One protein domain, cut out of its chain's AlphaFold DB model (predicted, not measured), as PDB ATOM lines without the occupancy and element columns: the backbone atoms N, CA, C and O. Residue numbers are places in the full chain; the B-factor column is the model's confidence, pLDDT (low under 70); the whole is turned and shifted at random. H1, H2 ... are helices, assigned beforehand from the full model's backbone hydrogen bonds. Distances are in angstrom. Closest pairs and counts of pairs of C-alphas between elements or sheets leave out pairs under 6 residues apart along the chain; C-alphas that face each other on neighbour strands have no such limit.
ATOM      1  N   THR A  12      60.003  99.139 151.059       85.25
ATOM      2  CA  THR A  12      61.241  98.370 150.869       85.25
ATOM      3  C   THR A  12      60.982  96.863 150.903       85.25
ATOM      4  O   THR A  12      61.462  96.140 150.036       85.25
ATOM      5  N   GLY A  13      60.181  96.384 151.863       88.25
ATOM      6  CA  GLY A  13      59.807  94.971 151.955       88.25
ATOM      7  C   GLY A  13      58.971  94.497 150.764       88.25
ATOM      8  O   GLY A  13      59.244  93.434 150.212       88.25
ATOM      9  N   GLY A  14      57.998  95.300 150.321       90.69
ATOM     10  CA  GLY A  14      57.209  95.005 149.122       90.69
ATOM     11  C   GLY A  14      58.064  94.957 147.853       90.69
ATOM     12  O   GLY A  14      57.954  94.014 147.072       90.69
ATOM     13  N   LEU A  15      58.973  95.921 147.685       88.31
ATOM     14  CA  LEU A  15      59.910  95.968 146.563       88.31
ATOM     15  C   LEU A  15      60.840  94.746 146.563       88.31
ATOM     16  O   LEU A  15      61.056  94.143 145.515       88.31
ATOM     17  N   LEU A  16      61.335  94.335 147.735       88.19
ATOM     18  CA  LEU A  16      62.174  93.145 147.887       88.19
ATOM     19  C   LEU A  16      61.440  91.877 147.429       88.19
ATOM     20  O   LEU A  16      61.997  91.084 146.675       88.19
ATOM     21  N   ILE A  17      60.179  91.701 147.837       92.25
ATOM     22  CA  ILE A  17      59.356  90.546 147.441       92.25
ATOM     23  C   ILE A  17      59.111  90.541 145.928       92.25
ATOM     24  O   ILE A  17      59.189  89.483 145.299       92.25
ATOM     25  N   ILE A  18      58.853  91.711 145.335       91.69
ATOM     26  CA  ILE A  18      58.708  91.865 143.883       91.69
ATOM     27  C   ILE A  18      60.000  91.444 143.177       91.69
ATOM     28  O   ILE A  18      59.947  90.617 142.266       91.69
ATOM     29  N   PHE A  19      61.158  91.932 143.630       88.06
ATOM     30  CA  PHE A  19      62.461  91.557 143.073       88.06
ATOM     31  C   PHE A  19      62.745  90.058 143.195       88.06
ATOM     32  O   PHE A  19      63.159  89.444 142.214       88.06
ATOM     33  N   ILE A  20      62.485  89.449 144.355       88.81
ATOM     34  CA  ILE A  20      62.672  88.005 144.568       88.81
ATOM     35  C   ILE A  20      61.745  87.199 143.650       88.81
ATOM     36  O   ILE A  20      62.177  86.220 143.047       88.81
ATOM     37  N   SER A  21      60.490  87.624 143.498       87.94
ATOM     38  CA  SER A  21      59.522  86.951 142.622       87.94
ATOM     39  C   SER A  21      59.940  87.040 141.154       87.94
ATOM     40  O   SER A  21      59.927  86.032 140.451       87.94
ATOM     41  N   LEU A  22      60.367  88.222 140.699       86.31
ATOM     42  CA  LEU A  22      60.922  88.431 139.358       86.31
ATOM     43  C   LEU A  22      62.176  87.587 139.125       86.31
ATOM     44  O   LEU A  22      62.299  86.975 138.069       86.31
ATOM     45  N   PHE A  23      63.072  87.509 140.109       83.88
ATOM     46  CA  PHE A  23      64.268  86.673 140.039       83.88
ATOM     47  C   PHE A  23      63.914  85.183 139.932       83.88
ATOM     48  O   PHE A  23      64.487  84.468 139.113       83.88
ATOM     49  N   TYR A  24      62.915  84.724 140.688       85.25
ATOM     50  CA  TYR A  24      62.440  83.343 140.629       85.25
ATOM     51  C   TYR A  24      61.789  83.007 139.278       85.25
ATOM     52  O   TYR A  24      62.040  81.949 138.700       85.25
ATOM     53  N   LEU A  25      60.989  83.929 138.733       85.31
ATOM     54  CA  LEU A  25      60.468  83.834 137.368       85.31
ATOM     55  C   LEU A  25      61.615  83.771 136.353       85.31
ATOM     56  O   LEU A  25      61.646  82.868 135.523       85.31
ATOM     57  N   PHE A  26      62.587  84.674 136.447       81.19
ATOM     58  CA  PHE A  26      63.751  84.704 135.565       81.19
ATOM     59  C   PHE A  26      64.513  83.369 135.568       81.19
ATOM     60  O   PHE A  26      64.809  82.842 134.499       81.19
ATOM     61  N   GLN A  27      64.739  82.764 136.739       77.50
ATOM     62  CA  GLN A  27      65.354  81.436 136.834       77.50
ATOM     63  C   GLN A  27      64.490  80.321 136.231       77.50
ATOM     64  O   GLN A  27      65.025  79.395 135.634       77.50
ATOM     65  N   LYS A  28      63.161  80.396 136.359       81.75
ATOM     66  CA  LYS A  28      62.250  79.368 135.831       81.75
ATOM     67  C   LYS A  28      62.132  79.386 134.305       81.75
ATOM     68  O   LYS A  28      61.940  78.334 133.701       81.75
ATOM     69  N   TYR A  29      62.177  80.568 133.694       81.62
ATOM     70  CA  TYR A  29      61.990  80.728 132.246       81.62
ATOM     71  C   TYR A  29      63.297  80.667 131.451       81.62
ATOM     72  O   TYR A  29      63.246  80.494 130.234       81.62
ATOM     73  N   ILE A  30      64.453  80.782 132.109       74.81
ATOM     74  CA  ILE A  30      65.751  80.628 131.456       74.81
ATOM     75  C   ILE A  30      66.271  79.204 131.691       74.81
ATOM     76  O   ILE A  30      66.435  78.799 132.838       74.81
ATOM     77  N   PRO A  31      66.563  78.446 130.619       78.75
ATOM     78  CA  PRO A  31      67.215  77.149 130.715       78.75
ATOM     79  C   PRO A  31      68.486  77.204 131.565       78.75
ATOM     80  O   PRO A  31      69.309  78.108 131.413       78.75
ATOM     81  N   GLU A  32      68.687  76.185 132.395       72.00
ATOM     82  CA  GLU A  32      69.854  76.062 133.277       72.00
ATOM     83  C   GLU A  32      71.182  76.123 132.505       72.00
ATOM     84  O   GLU A  32      72.138  76.755 132.948       72.00
ATOM     85  N   SER A  33      71.199  75.597 131.276       72.00
ATOM     86  CA  SER A  33      72.336  75.713 130.357       72.00
ATOM     87  C   SER A  33      72.699  77.169 130.049       72.00
ATOM     88  O   SER A  33      73.873  77.508 130.027       72.00
ATOM     89  N   ILE A  34      71.714  78.054 129.856       71.38
ATOM     90  CA  ILE A  34      71.950  79.484 129.588       71.38
ATOM     91  C   ILE A  34      72.365  80.203 130.876       71.38
ATOM     92  O   ILE A  34      73.245  81.063 130.843       71.38
ATOM     93  N   LEU A  35      71.778  79.825 132.016       71.62
ATOM     94  CA  LEU A  35      72.162  80.350 133.328       71.62
ATOM     95  C   LEU A  35      73.633  80.057 133.648       71.62
ATOM     96  O   LEU A  35      74.309  80.951 134.150       71.62
ATOM     97  N   MET A  36      74.151  78.873 133.300       71.69
ATOM     98  CA  MET A  36      75.574  78.538 133.456       71.69
ATOM     99  C   MET A  36      76.496  79.459 132.653       71.69
ATOM    100  O   MET A  36      77.551  79.839 133.153       71.69
ATOM    101  N   TYR A  37      76.098  79.869 131.445       67.12
ATOM    102  CA  TYR A  37      76.885  80.826 130.668       67.12
ATOM    103  C   TYR A  37      76.789  82.242 131.238       67.12
ATOM    104  O   TYR A  37      77.802  82.921 131.302       67.12
ATOM    105  N   VAL A  38      75.613  82.706 131.675       69.88
ATOM    106  CA  VAL A  38      75.427  84.089 132.166       69.88
ATOM    107  C   VAL A  38      76.005  84.296 133.573       69.88
ATOM    108  O   VAL A  38      76.605  85.335 133.843       69.88
ATOM    109  N   PHE A  39      75.860  83.312 134.461       75.25
ATOM    110  CA  PHE A  39      76.400  83.332 135.826       75.25
ATOM    111  C   PHE A  39      77.764  82.647 135.929       75.25
ATOM    112  O   PHE A  39      78.145  82.173 137.001       75.25
ATOM    113  N   ASN A  40      78.519  82.602 134.831       81.69
ATOM    114  CA  ASN A  40      79.858  82.052 134.880       81.69
ATOM    115  C   ASN A  40      80.803  82.988 135.649       81.69
ATOM    116  O   ASN A  40      80.705  84.218 135.546       81.69
ATOM    117  N   TYR A  41      81.741  82.418 136.407       83.75
ATOM    118  CA  TYR A  41      82.648  83.188 137.262       83.75
ATOM    119  C   TYR A  41      83.474  84.193 136.448       83.75
ATOM    120  O   TYR A  41      83.736  85.296 136.927       83.75
ATOM    121  N   GLN A  42      83.809  83.878 135.194       90.06
ATOM    122  CA  GLN A  42      84.510  84.800 134.301       90.06
ATOM    123  C   GLN A  42      83.689  86.050 133.987       90.06
ATOM    124  O   GLN A  42      84.210  87.162 134.052       90.06
ATOM    125  N   ILE A  43      82.397  85.895 133.692       88.12
ATOM    126  CA  ILE A  43      81.502  87.022 133.398       88.12
ATOM    127  C   ILE A  43      81.253  87.847 134.659       88.12
ATOM    128  O   ILE A  43      81.257  89.077 134.596       88.12
ATOM    129  N   ILE A  44      81.140  87.195 135.818       90.44
ATOM    130  CA  ILE A  44      81.053  87.880 137.112       90.44
ATOM    131  C   ILE A  44      82.311  88.730 137.358       90.44
ATOM    132  O   ILE A  44      82.191  89.890 137.749       90.44
ATOM    133  N   LEU A  45      83.510  88.206 137.075       92.12
ATOM    134  CA  LEU A  45      84.769  88.955 137.187       92.12
ATOM    135  C   LEU A  45      84.828  90.145 136.219       92.12
ATOM    136  O   LEU A  45      85.261  91.229 136.614       92.12
ATOM    137  N   VAL A  46      84.344  89.978 134.983       93.06
ATOM    138  CA  VAL A  46      84.245  91.075 134.006       93.06
ATOM    139  C   VAL A  46      83.327  92.181 134.514       93.06
ATOM    140  O   VAL A  46      83.737  93.343 134.526       93.06
ATOM    141  N   LEU A  47      82.124  91.830 134.972       91.94
ATOM    142  CA  LEU A  47      81.145  92.782 135.502       91.94
ATOM    143  C   LEU A  47      81.661  93.493 136.757       91.94
ATOM    144  O   LEU A  47      81.505  94.708 136.885       91.94
ATOM    145  N   LEU A  48      82.326  92.762 137.654       92.81
ATOM    146  CA  LEU A  48      82.924  93.327 138.861       92.81
ATOM    147  C   LEU A  48      84.090  94.273 138.529       92.81
ATOM    148  O   LEU A  48      84.240  95.321 139.160       92.81
ATOM    149  N   GLY A  49      84.885  93.948 137.509       93.88
ATOM    150  CA  GLY A  49      85.929  94.835 137.003       93.88
ATOM    151  C   GLY A  49      85.362  96.124 136.401       93.88
ATOM    152  O   GLY A  49      85.810  97.213 136.766       93.88
ATOM    153  N   ILE A  50      84.300  96.033 135.589       93.81
ATOM    154  CA  ILE A  50      83.580  97.199 135.045       93.81
ATOM    155  C   ILE A  50      83.020  98.055 136.183       93.81
ATOM    156  O   ILE A  50      83.178  99.276 136.176       93.81
ATOM    157  N   TYR A  51      82.431  97.427 137.199       93.81
ATOM    158  CA  TYR A  51      81.951  98.123 138.389       93.81
ATOM    159  C   TYR A  51      83.069  98.910 139.092       93.81
ATOM    160  O   TYR A  51      82.879 100.075 139.450       93.81
ATOM    161  N   PHE A  52      84.266  98.334 139.234       93.56
ATOM    162  CA  PHE A  52      85.410  99.049 139.804       93.56
ATOM    163  C   PHE A  52      85.941 100.176 138.911       93.56
ATOM    164  O   PHE A  52      86.368 101.203 139.445       93.56
ATOM    165  N   ILE A  53      85.864 100.044 137.585       92.94
ATOM    166  CA  ILE A  53      86.169 101.140 136.649       92.94
ATOM    167  C   ILE A  53      85.185 102.302 136.860       92.94
ATOM    168  O   ILE A  53      85.604 103.452 136.990       92.94
ATOM    169  N   LEU A  54      83.886 102.013 136.990       92.19
ATOM    170  CA  LEU A  54      82.865 103.028 137.282       92.19
ATOM    171  C   LEU A  54      83.091 103.708 138.646       92.19
ATOM    172  O   LEU A  54      82.839 104.902 138.788       92.19
ATOM    173  N   GLN A  55      83.656 102.990 139.623       92.44
ATOM    174  CA  GLN A  55      84.100 103.540 140.911       92.44
ATOM    175  C   GLN A  55      85.450 104.291 140.866       92.44
ATOM    176  O   GLN A  55      86.020 104.600 141.913       92.44
ATOM    177  N   LYS A  56      85.999 104.582 139.679       91.06
ATOM    178  CA  LYS A  56      87.328 105.197 139.477       91.06
ATOM    179  C   LYS A  56      88.513 104.380 140.015       91.06
ATOM    180  O   LYS A  56      89.636 104.884 140.065       91.06
ATOM    181  N   LYS A  57      88.321 103.103 140.357       87.06
ATOM    182  CA  LYS A  57      89.396 102.158 140.714       87.06
ATOM    183  C   LYS A  57      89.937 101.487 139.452       87.06
ATOM    184  O   LYS A  57      89.916 100.265 139.322       87.06
ATOM    185  N   ASN A  58      90.413 102.299 138.508       85.00
ATOM    186  CA  ASN A  58      90.683 101.864 137.137       85.00
ATOM    187  C   ASN A  58      91.741 100.762 137.034       85.00
ATOM    188  O   ASN A  58      91.582  99.868 136.215       85.00
ATOM    189  N   THR A  59      92.794 100.781 137.853       90.50
ATOM    190  CA  THR A  59      93.850  99.754 137.807       90.50
ATOM    191  C   THR A  59      93.325  98.377 138.203       90.50
ATOM    192  O   THR A  59      93.505  97.421 137.455       90.50
ATOM    193  N   LEU A  60      92.620  98.291 139.336       88.12
ATOM    194  CA  LEU A  60      92.002  97.054 139.823       88.12
ATOM    195  C   LEU A  60      90.827  96.615 138.948       88.12
ATOM    196  O   LEU A  60      90.660  95.430 138.694       88.12
ATOM    197  N   GLY A  61      90.014  97.557 138.471       92.19
ATOM    198  CA  GLY A  61      88.881  97.241 137.609       92.19
ATOM    199  C   GLY A  61      89.314  96.729 136.238       92.19
ATOM    200  O   GLY A  61      88.804  95.716 135.771       92.19
ATOM    201  N   THR A  62      90.324  97.361 135.634       91.56
ATOM    202  CA  THR A  62      90.877  96.919 134.345       91.56
ATOM    203  C   THR A  62      91.570  95.569 134.478       91.56
ATOM    204  O   THR A  62      91.351  94.705 133.633       91.56
ATOM    205  N   SER A  63      92.362  95.345 135.535       92.44
ATOM    206  CA  SER A  63      93.013  94.047 135.746       92.44
ATOM    207  C   SER A  63      91.991  92.936 135.980       92.44
ATOM    208  O   SER A  63      92.100  91.877 135.369       92.44
ATOM    209  N   LEU A  64      90.960  93.185 136.788       93.44
ATOM    210  CA  LEU A  64      89.925  92.198 137.083       93.44
ATOM    211  C   LEU A  64      89.055  91.884 135.857       93.44
ATOM    212  O   LEU A  64      88.787  90.713 135.588       93.44
ATOM    213  N   SER A  65      88.687  92.898 135.064       93.31
ATOM    214  CA  SER A  65      87.982  92.679 133.797       93.31
ATOM    215  C   SER A  65      88.839  91.941 132.775       93.31
ATOM    216  O   SER A  65      88.324  91.050 132.109       93.31
ATOM    217  N   LEU A  66      90.131  92.263 132.657       92.50
ATOM    218  CA  LEU A  66      91.044  91.552 131.756       92.50
ATOM    219  C   LEU A  66      91.222  90.093 132.164       92.50
ATOM    220  O   LEU A  66      91.203  89.227 131.299       92.50
ATOM    221  N   VAL A  67      91.361  89.812 133.462       93.06
ATOM    222  CA  VAL A  67      91.456  88.439 133.977       93.06
ATOM    223  C   VAL A  67      90.168  87.669 133.694       93.06
ATOM    224  O   VAL A  67      90.235  86.558 133.175       93.06
ATOM    225  N   GLY A  68      89.001  88.259 133.963       90.94
ATOM    226  CA  GLY A  68      87.718  87.637 133.632       90.94
ATOM    227  C   GLY A  68      87.581  87.363 132.133       90.94
ATOM    228  O   GLY A  68      87.242  86.255 131.732       90.94
ATOM    229  N   LEU A  69      87.935  88.335 131.292       91.06
ATOM    230  CA  LEU A  69      87.872  88.193 129.841       91.06
ATOM    231  C   LEU A  69      88.860  87.134 129.328       91.06
ATOM    232  O   LEU A  69      88.502  86.330 128.473       91.06
ATOM    233  N   TYR A  70      90.079  87.101 129.871       89.06
ATOM    234  CA  TYR A  70      91.094  86.107 129.538       89.06
ATOM    235  C   TYR A  70      90.629  84.694 129.884       89.06
ATOM    236  O   TYR A  70      90.723  83.814 129.040       89.06
ATOM    237  N   LEU A  71      90.083  84.481 131.082       88.31
ATOM    238  CA  LEU A  71      89.569  83.173 131.492       88.31
ATOM    239  C   LEU A  71      88.373  82.752 130.626       88.31
ATOM    240  O   LEU A  71      88.243  81.576 130.296       88.31
ATOM    241  N   TYR A  72      87.516  83.703 130.235       84.75
ATOM    242  CA  TYR A  72      86.370  83.422 129.368       84.75
ATOM    243  C   TYR A  72      86.846  82.984 127.988       84.75
ATOM    244  O   TYR A  72      86.414  81.958 127.473       84.75
ATOM    245  N   PHE A  73      87.794  83.732 127.418       82.12
ATOM    246  CA  PHE A  73      88.425  83.365 126.162       82.12
ATOM    247  C   PHE A  73      89.197  82.062 126.272       82.12
ATOM    248  O   PHE A  73      89.110  81.266 125.358       82.12
ATOM    249  N   GLN A  74      89.930  81.802 127.350       83.00
ATOM    250  CA  GLN A  74      90.676  80.560 127.514       83.00
ATOM    251  C   GLN A  74      89.742  79.349 127.499       83.00
ATOM    252  O   GLN A  74      90.042  78.368 126.828       83.00
ATOM    253  N   GLU A  75      88.611  79.411 128.197       74.75
ATOM    254  CA  GLU A  75      87.636  78.318 128.222       74.75
ATOM    255  C   GLU A  75      86.921  78.183 126.869       74.75
ATOM    256  O   GLU A  75      86.864  77.092 126.304       74.75
ATOM    257  N   PHE A  76      86.532  79.313 126.269       68.50
ATOM    258  CA  PHE A  76      85.981  79.364 124.914       68.50
ATOM    259  C   PHE A  76      86.962  78.819 123.866       68.50
ATOM    260  O   PHE A  76      86.593  78.060 122.981       68.50
ATOM    261  N   PHE A  77      88.243  79.160 123.952       70.44
ATOM    262  CA  PHE A  77      89.256  78.633 123.054       70.44
ATOM    263  C   PHE A  77      89.527  77.169 123.368       70.44
ATOM    264  O   PHE A  77      89.585  76.394 122.443       70.44
ATOM    265  N   THR A  78      89.619  76.711 124.609       68.25
ATOM    266  CA  THR A  78      89.927  75.289 124.862       68.25
ATOM    267  C   THR A  78      88.893  74.355 124.221       68.25
ATOM    268  O   THR A  78      89.268  73.368 123.594       68.25
ATOM    269  N   GLU A  79      87.610  74.714 124.279       64.25
ATOM    270  CA  GLU A  79      86.526  73.911 123.704       64.25
ATOM    271  C   GLU A  79      86.407  74.068 122.174       64.25
ATOM    272  O   GLU A  79      86.209  73.094 121.448       64.25
ATOM    273  N   TYR A  80      86.580  75.287 121.646       63.22
ATOM    274  CA  TYR A  80      86.428  75.553 120.211       63.22
ATOM    275  C   TYR A  80      87.729  75.430 119.408       63.22
ATOM    276  O   TYR A  80      87.667  75.299 118.191       63.22
ATOM    277  N   PHE A  81      88.908  75.464 120.030       64.75
ATOM    278  CA  PHE A  81      90.220  75.427 119.365       64.75
ATOM    279  C   PHE A  81      90.556  74.024 118.874       64.75
ATOM    280  O   PHE A  81      91.185  73.920 117.830       64.75
ATOM    281  N   GLU A  82      90.070  72.948 119.499       65.88
ATOM    282  CA  GLU A  82      90.219  71.598 118.929       65.88
ATOM    283  C   GLU A  82      89.575  71.472 117.541       65.88
ATOM    284  O   GLU A  82      90.086  70.751 116.688       65.88
ATOM    285  N   ILE A  83      88.496  72.216 117.281       66.50
ATOM    286  CA  ILE A  83      87.804  72.236 115.984       66.50
ATOM    287  C   ILE A  83      88.319  73.383 115.104       66.50
ATOM    288  O   ILE A  83      88.585  73.197 113.913       66.50
ATOM    289  N   ALA A  84      88.494  74.574 115.675       68.44
ATOM    290  CA  ALA A  84      88.900  75.775 114.956       68.44
ATOM    291  C   ALA A  84      90.369  75.735 114.531       68.44
ATOM    292  O   ALA A  84      90.682  76.218 113.447       68.44
ATOM    293  N   PHE A  85      91.272  75.145 115.318       76.94
ATOM    294  CA  PHE A  85      92.691  75.062 114.969       76.94
ATOM    295  C   PHE A  85      92.931  74.208 113.718       76.94
ATOM    296  O   PHE A  85      93.576  74.717 112.797       76.94
ATOM    297  N   PRO A  86      92.371  72.986 113.583       80.31
ATOM    298  CA  PRO A  86      92.418  72.248 112.324       80.31
ATOM    299  C   PRO A  86      91.794  73.021 111.163       80.31
ATOM    300  O   PRO A  86      92.392  73.070 110.092       80.31
ATOM    301  N   LEU A  87      90.642  73.672 111.361       80.56
ATOM    302  CA  LEU A  87      89.960  74.433 110.308       80.56
ATOM    303  C   LEU A  87      90.775  75.642 109.826       80.56
ATOM    304  O   LEU A  87      90.972  75.810 108.625       80.56
ATOM    305  N   ILE A  88      91.284  76.465 110.744       80.19
ATOM    306  CA  ILE A  88      92.113  77.637 110.432       80.19
ATOM    307  C   ILE A  88      93.409  77.190 109.758       80.19
ATOM    308  O   ILE A  88      93.804  77.766 108.744       80.19
ATOM    309  N   THR A  89      94.045  76.136 110.276       86.62
ATOM    310  CA  THR A  89      95.278  75.582 109.700       86.62
ATOM    311  C   THR A  89      95.033  75.011 108.303       86.62
ATOM    312  O   THR A  89      95.845  75.228 107.404       86.62
ATOM    313  N   LEU A  90      93.897  74.345 108.077       91.31
ATOM    314  CA  LEU A  90      93.488  73.837 106.768       91.31
ATOM    315  C   LEU A  90      93.263  74.984 105.774       91.31
ATOM    316  O   LEU A  90      93.815  74.955 104.676       91.31
ATOM    317  N   VAL A  91      92.504  76.013 106.161       89.75
ATOM    318  CA  VAL A  91      92.252  77.191 105.316       89.75
ATOM    319  C   VAL A  91      93.565  77.899 104.980       89.75
ATOM    320  O   VAL A  91      93.826  78.178 103.810       89.75
ATOM    321  N   ALA A  92      94.432  78.124 105.969       89.75
ATOM    322  CA  ALA A  92      95.752  78.711 105.752       89.75
ATOM    323  C   ALA A  92      96.614  77.851 104.811       89.75
ATOM    324  O   ALA A  92      97.226  78.380 103.881       89.75
ATOM    325  N   GLY A  93      96.615  76.527 104.994       93.62
ATOM    326  CA  GLY A  93      97.324  75.582 104.132       93.62
ATOM    327  C   GLY A  93      96.839  75.620 102.683       93.62
ATOM    328  O   GLY A  93      97.659  75.673 101.768       93.62
ATOM    329  N   VAL A  94      95.522  75.675 102.459       94.06
ATOM    330  CA  VAL A  94      94.928  75.804 101.117       94.06
ATOM    331  C   VAL A  94      95.315  77.135 100.475       94.06
ATOM    332  O   VAL A  94      95.735  77.151  99.318       94.06
ATOM    333  N   VAL A  95      95.236  78.244 101.214       93.69
ATOM    334  CA  VAL A  95      95.629  79.570 100.711       93.69
ATOM    335  C   VAL A  95      97.105  79.581 100.304       93.69
ATOM    336  O   VAL A  95      97.427  79.992  99.188       93.69
ATOM    337  N   ILE A  96      97.999  79.071 101.156       92.69
ATOM    338  CA  ILE A  96      99.440  78.980 100.865       92.69
ATOM    339  C   ILE A  96      99.700  78.057  99.666       92.69
ATOM    340  O   ILE A  96     100.517  78.383  98.805       92.69
ATOM    341  N   PHE A  97      98.994  76.930  99.566       92.12
ATOM    342  CA  PHE A  97      99.130  75.991  98.453       92.12
ATOM    343  C   PHE A  97      98.712  76.618  97.115       92.12
ATOM    344  O   PHE A  97      99.458  76.536  96.137       92.12
ATOM    345  N   VAL A  98      97.566  77.303  97.077       88.38
ATOM    346  CA  VAL A  98      97.079  78.016  95.884       88.38
ATOM    347  C   VAL A  98      98.032  79.148  95.493       88.38
ATOM    348  O   VAL A  98      98.371  79.284  94.314       88.38
ATOM    349  N   LEU A  99      98.524  79.926  96.463       86.38
ATOM    350  CA  LEU A  99      99.540  80.952  96.217       86.38
ATOM    351  C   LEU A  99     100.821  80.337  95.632       86.38
ATOM    352  O   LEU A  99     101.322  80.823  94.618       86.38
ATOM    353  N   GLY A 100     101.285  79.214  96.185       85.25
ATOM    354  CA  GLY A 100     102.450  78.483  95.686       85.25
ATOM    355  C   GLY A 100     102.270  77.923  94.268       85.25
ATOM    356  O   GLY A 100     103.218  77.926  93.479       85.25
ATOM    357  N   LEU A 101     101.065  77.481  93.894       82.19
ATOM    358  CA  LEU A 101     100.755  77.064  92.519       82.19
ATOM    359  C   LEU A 101     100.747  78.248  91.542       82.19
ATOM    360  O   LEU A 101     101.285  78.141  90.434       82.19
ATOM    361  N   ASN A 102     100.187  79.390  91.944       73.12
ATOM    362  CA  ASN A 102     100.181  80.605  91.125       73.12
ATOM    363  C   ASN A 102     101.595  81.161  90.899       73.12
ATOM    364  O   ASN A 102     101.912  81.660  89.816       73.12
ATOM    365  N   GLU A 103     102.476  81.027  91.886       64.81
ATOM    366  CA  GLU A 103     103.862  81.485  91.793       64.81
ATOM    367  C   GLU A 103     104.707  80.610  90.850       64.81
ATOM    368  O   GLU A 103     105.519  81.121  90.067       64.81
ATOM    369  N   LYS A 104     104.456  79.292  90.840       59.31
ATOM    370  CA  LYS A 104     105.064  78.352  89.882       59.31
ATOM    371  C   LYS A 104     104.605  78.621  88.443       59.31
ATOM    372  O   LYS A 104     105.444  78.612  87.542       59.31
ATOM    373  N   ASN A 105     103.328  78.947  88.234       57.59
ATOM    374  CA  ASN A 105     102.793  79.312  86.915       57.59
ATOM    375  C   ASN A 105     103.344  80.653  86.384       57.59
ATOM    376  O   ASN A 105     103.594  80.789  85.188       57.59
ATOM    377  N   LYS A 106     103.627  81.642  87.246       54.16
ATOM    378  CA  LYS A 106     104.300  82.886  86.815       54.16
ATOM    379  C   LYS A 106     105.769  82.679  86.427       54.16
ATOM    380  O   LYS A 106     106.260  83.351  85.520       54.16
ATOM    381  N   LYS A 107     106.484  81.763  87.094       54.06
ATOM    382  CA  LYS A 107     107.885  81.446  86.759       54.06
ATOM    383  C   LYS A 107     108.029  80.655  85.456       54.06
ATOM    384  O   LYS A 107     109.040  80.832  84.779       54.06
ATOM    385  N   SER A 108     107.051  79.827  85.077       49.44
ATOM    386  CA  SER A 108     107.073  79.119  83.788       49.44
ATOM    387  C   SER A 108     106.766  80.039  82.599       49.44
ATOM    388  O   SER A 108     107.399  79.891  81.556       49.44
ATOM    389  N   LEU A 109     105.892  81.042  82.765       50.34
ATOM    390  CA  LEU A 109     105.570  82.030  81.722       50.34
ATOM    391  C   LEU A 109     106.733  82.989  81.403       50.34
ATOM    392  O   LEU A 109     106.974  83.288  80.239       50.34
ATOM    393  N   LYS A 110     107.531  83.405  82.398       48.53
ATOM    394  CA  LYS A 110     108.708  84.274  82.168       48.53
ATOM    395  C   LYS A 110     109.871  83.607  81.422       48.53
ATOM    396  O   LYS A 110     110.810  84.296  81.037       48.53
ATOM    397  N   LYS A 111     109.854  82.284  81.238       46.19
ATOM    398  CA  LYS A 111     110.924  81.555  80.536       46.19
ATOM    399  C   LYS A 111     110.659  81.388  79.033       46.19
ATOM    400  O   LYS A 111     111.499  80.818  78.346       46.19
TER     401      LYS A 111
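Overview. This is residues 12 to 111 of the 138 residues of an uncharacterized protein of Leptotrichia sp. oral taxon 215 str. W9775 (UniProt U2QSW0). A long, kinked helix, H4, folds back with its first part, residues 58 to 72, on the shorter helix H3, and past a sharp kink near residue 81 a long free arm sticks out, residues 86 to 111, of which 86 to 109 belong to H4. At the other end of this open zigzag, H1 sticks out with residues 12 to 25, and the small helix H2 lies between H1 and H3. The 100 printed residues include four named helices, in the order H1, H2, H3, H4, and no named strand; the class is all helix. The whole is extended, with a radius of gyration of the C-alphas of 24.7 A and spans of 89 by 36 by 19 A.

Arrangement. Begin at H4, residues 58 to 109, which has a kink of 71 degrees near residue 81. With residues 58 to 72 alone it touches H3, residues 41 to 54; look at Gly 49 and Gly 61, whose C-alphas are the closest, 3.9 A apart. Their lines stand at a steep tilt of 69.8 degrees, only just short of about perpendicular, and run opposite ways. H3 and H2, residues 32 to 38, meet only through their link. H2 and H1, residues 12 to 29, are close but not clearly touching, the closest C-alphas being those of Leu 35 and Gln 27, 7.7 A apart. H1 is apart from H3 and H4, and H2 is apart from H4. Every O i to N i+4 pair is within hydrogen-bond range in H1 and H3; in H2 it is 2 of 3 and in H4 45 of 48.

Along the chain. Find C-alpha 58 at (90.683, 101.864, 137.137); from there H4 runs 60.7 A to C-alpha 109 at (105.570, 82.030, 81.722). H3 measures 19.8 A and H2 9.8 A. H1 begins at C-alpha 12, (61.241, 98.370, 150.869), and is 25.7 A long.

Size, cuts and confidence. The C-alphas farthest apart, those of Gly 13 and Lys 111, are 88.8 A apart. The printed part has no cut, and its three links are tight. The model's pLDDT is under 70 at residues 37 to 38, 76, 78 to 84 and 103 to 111.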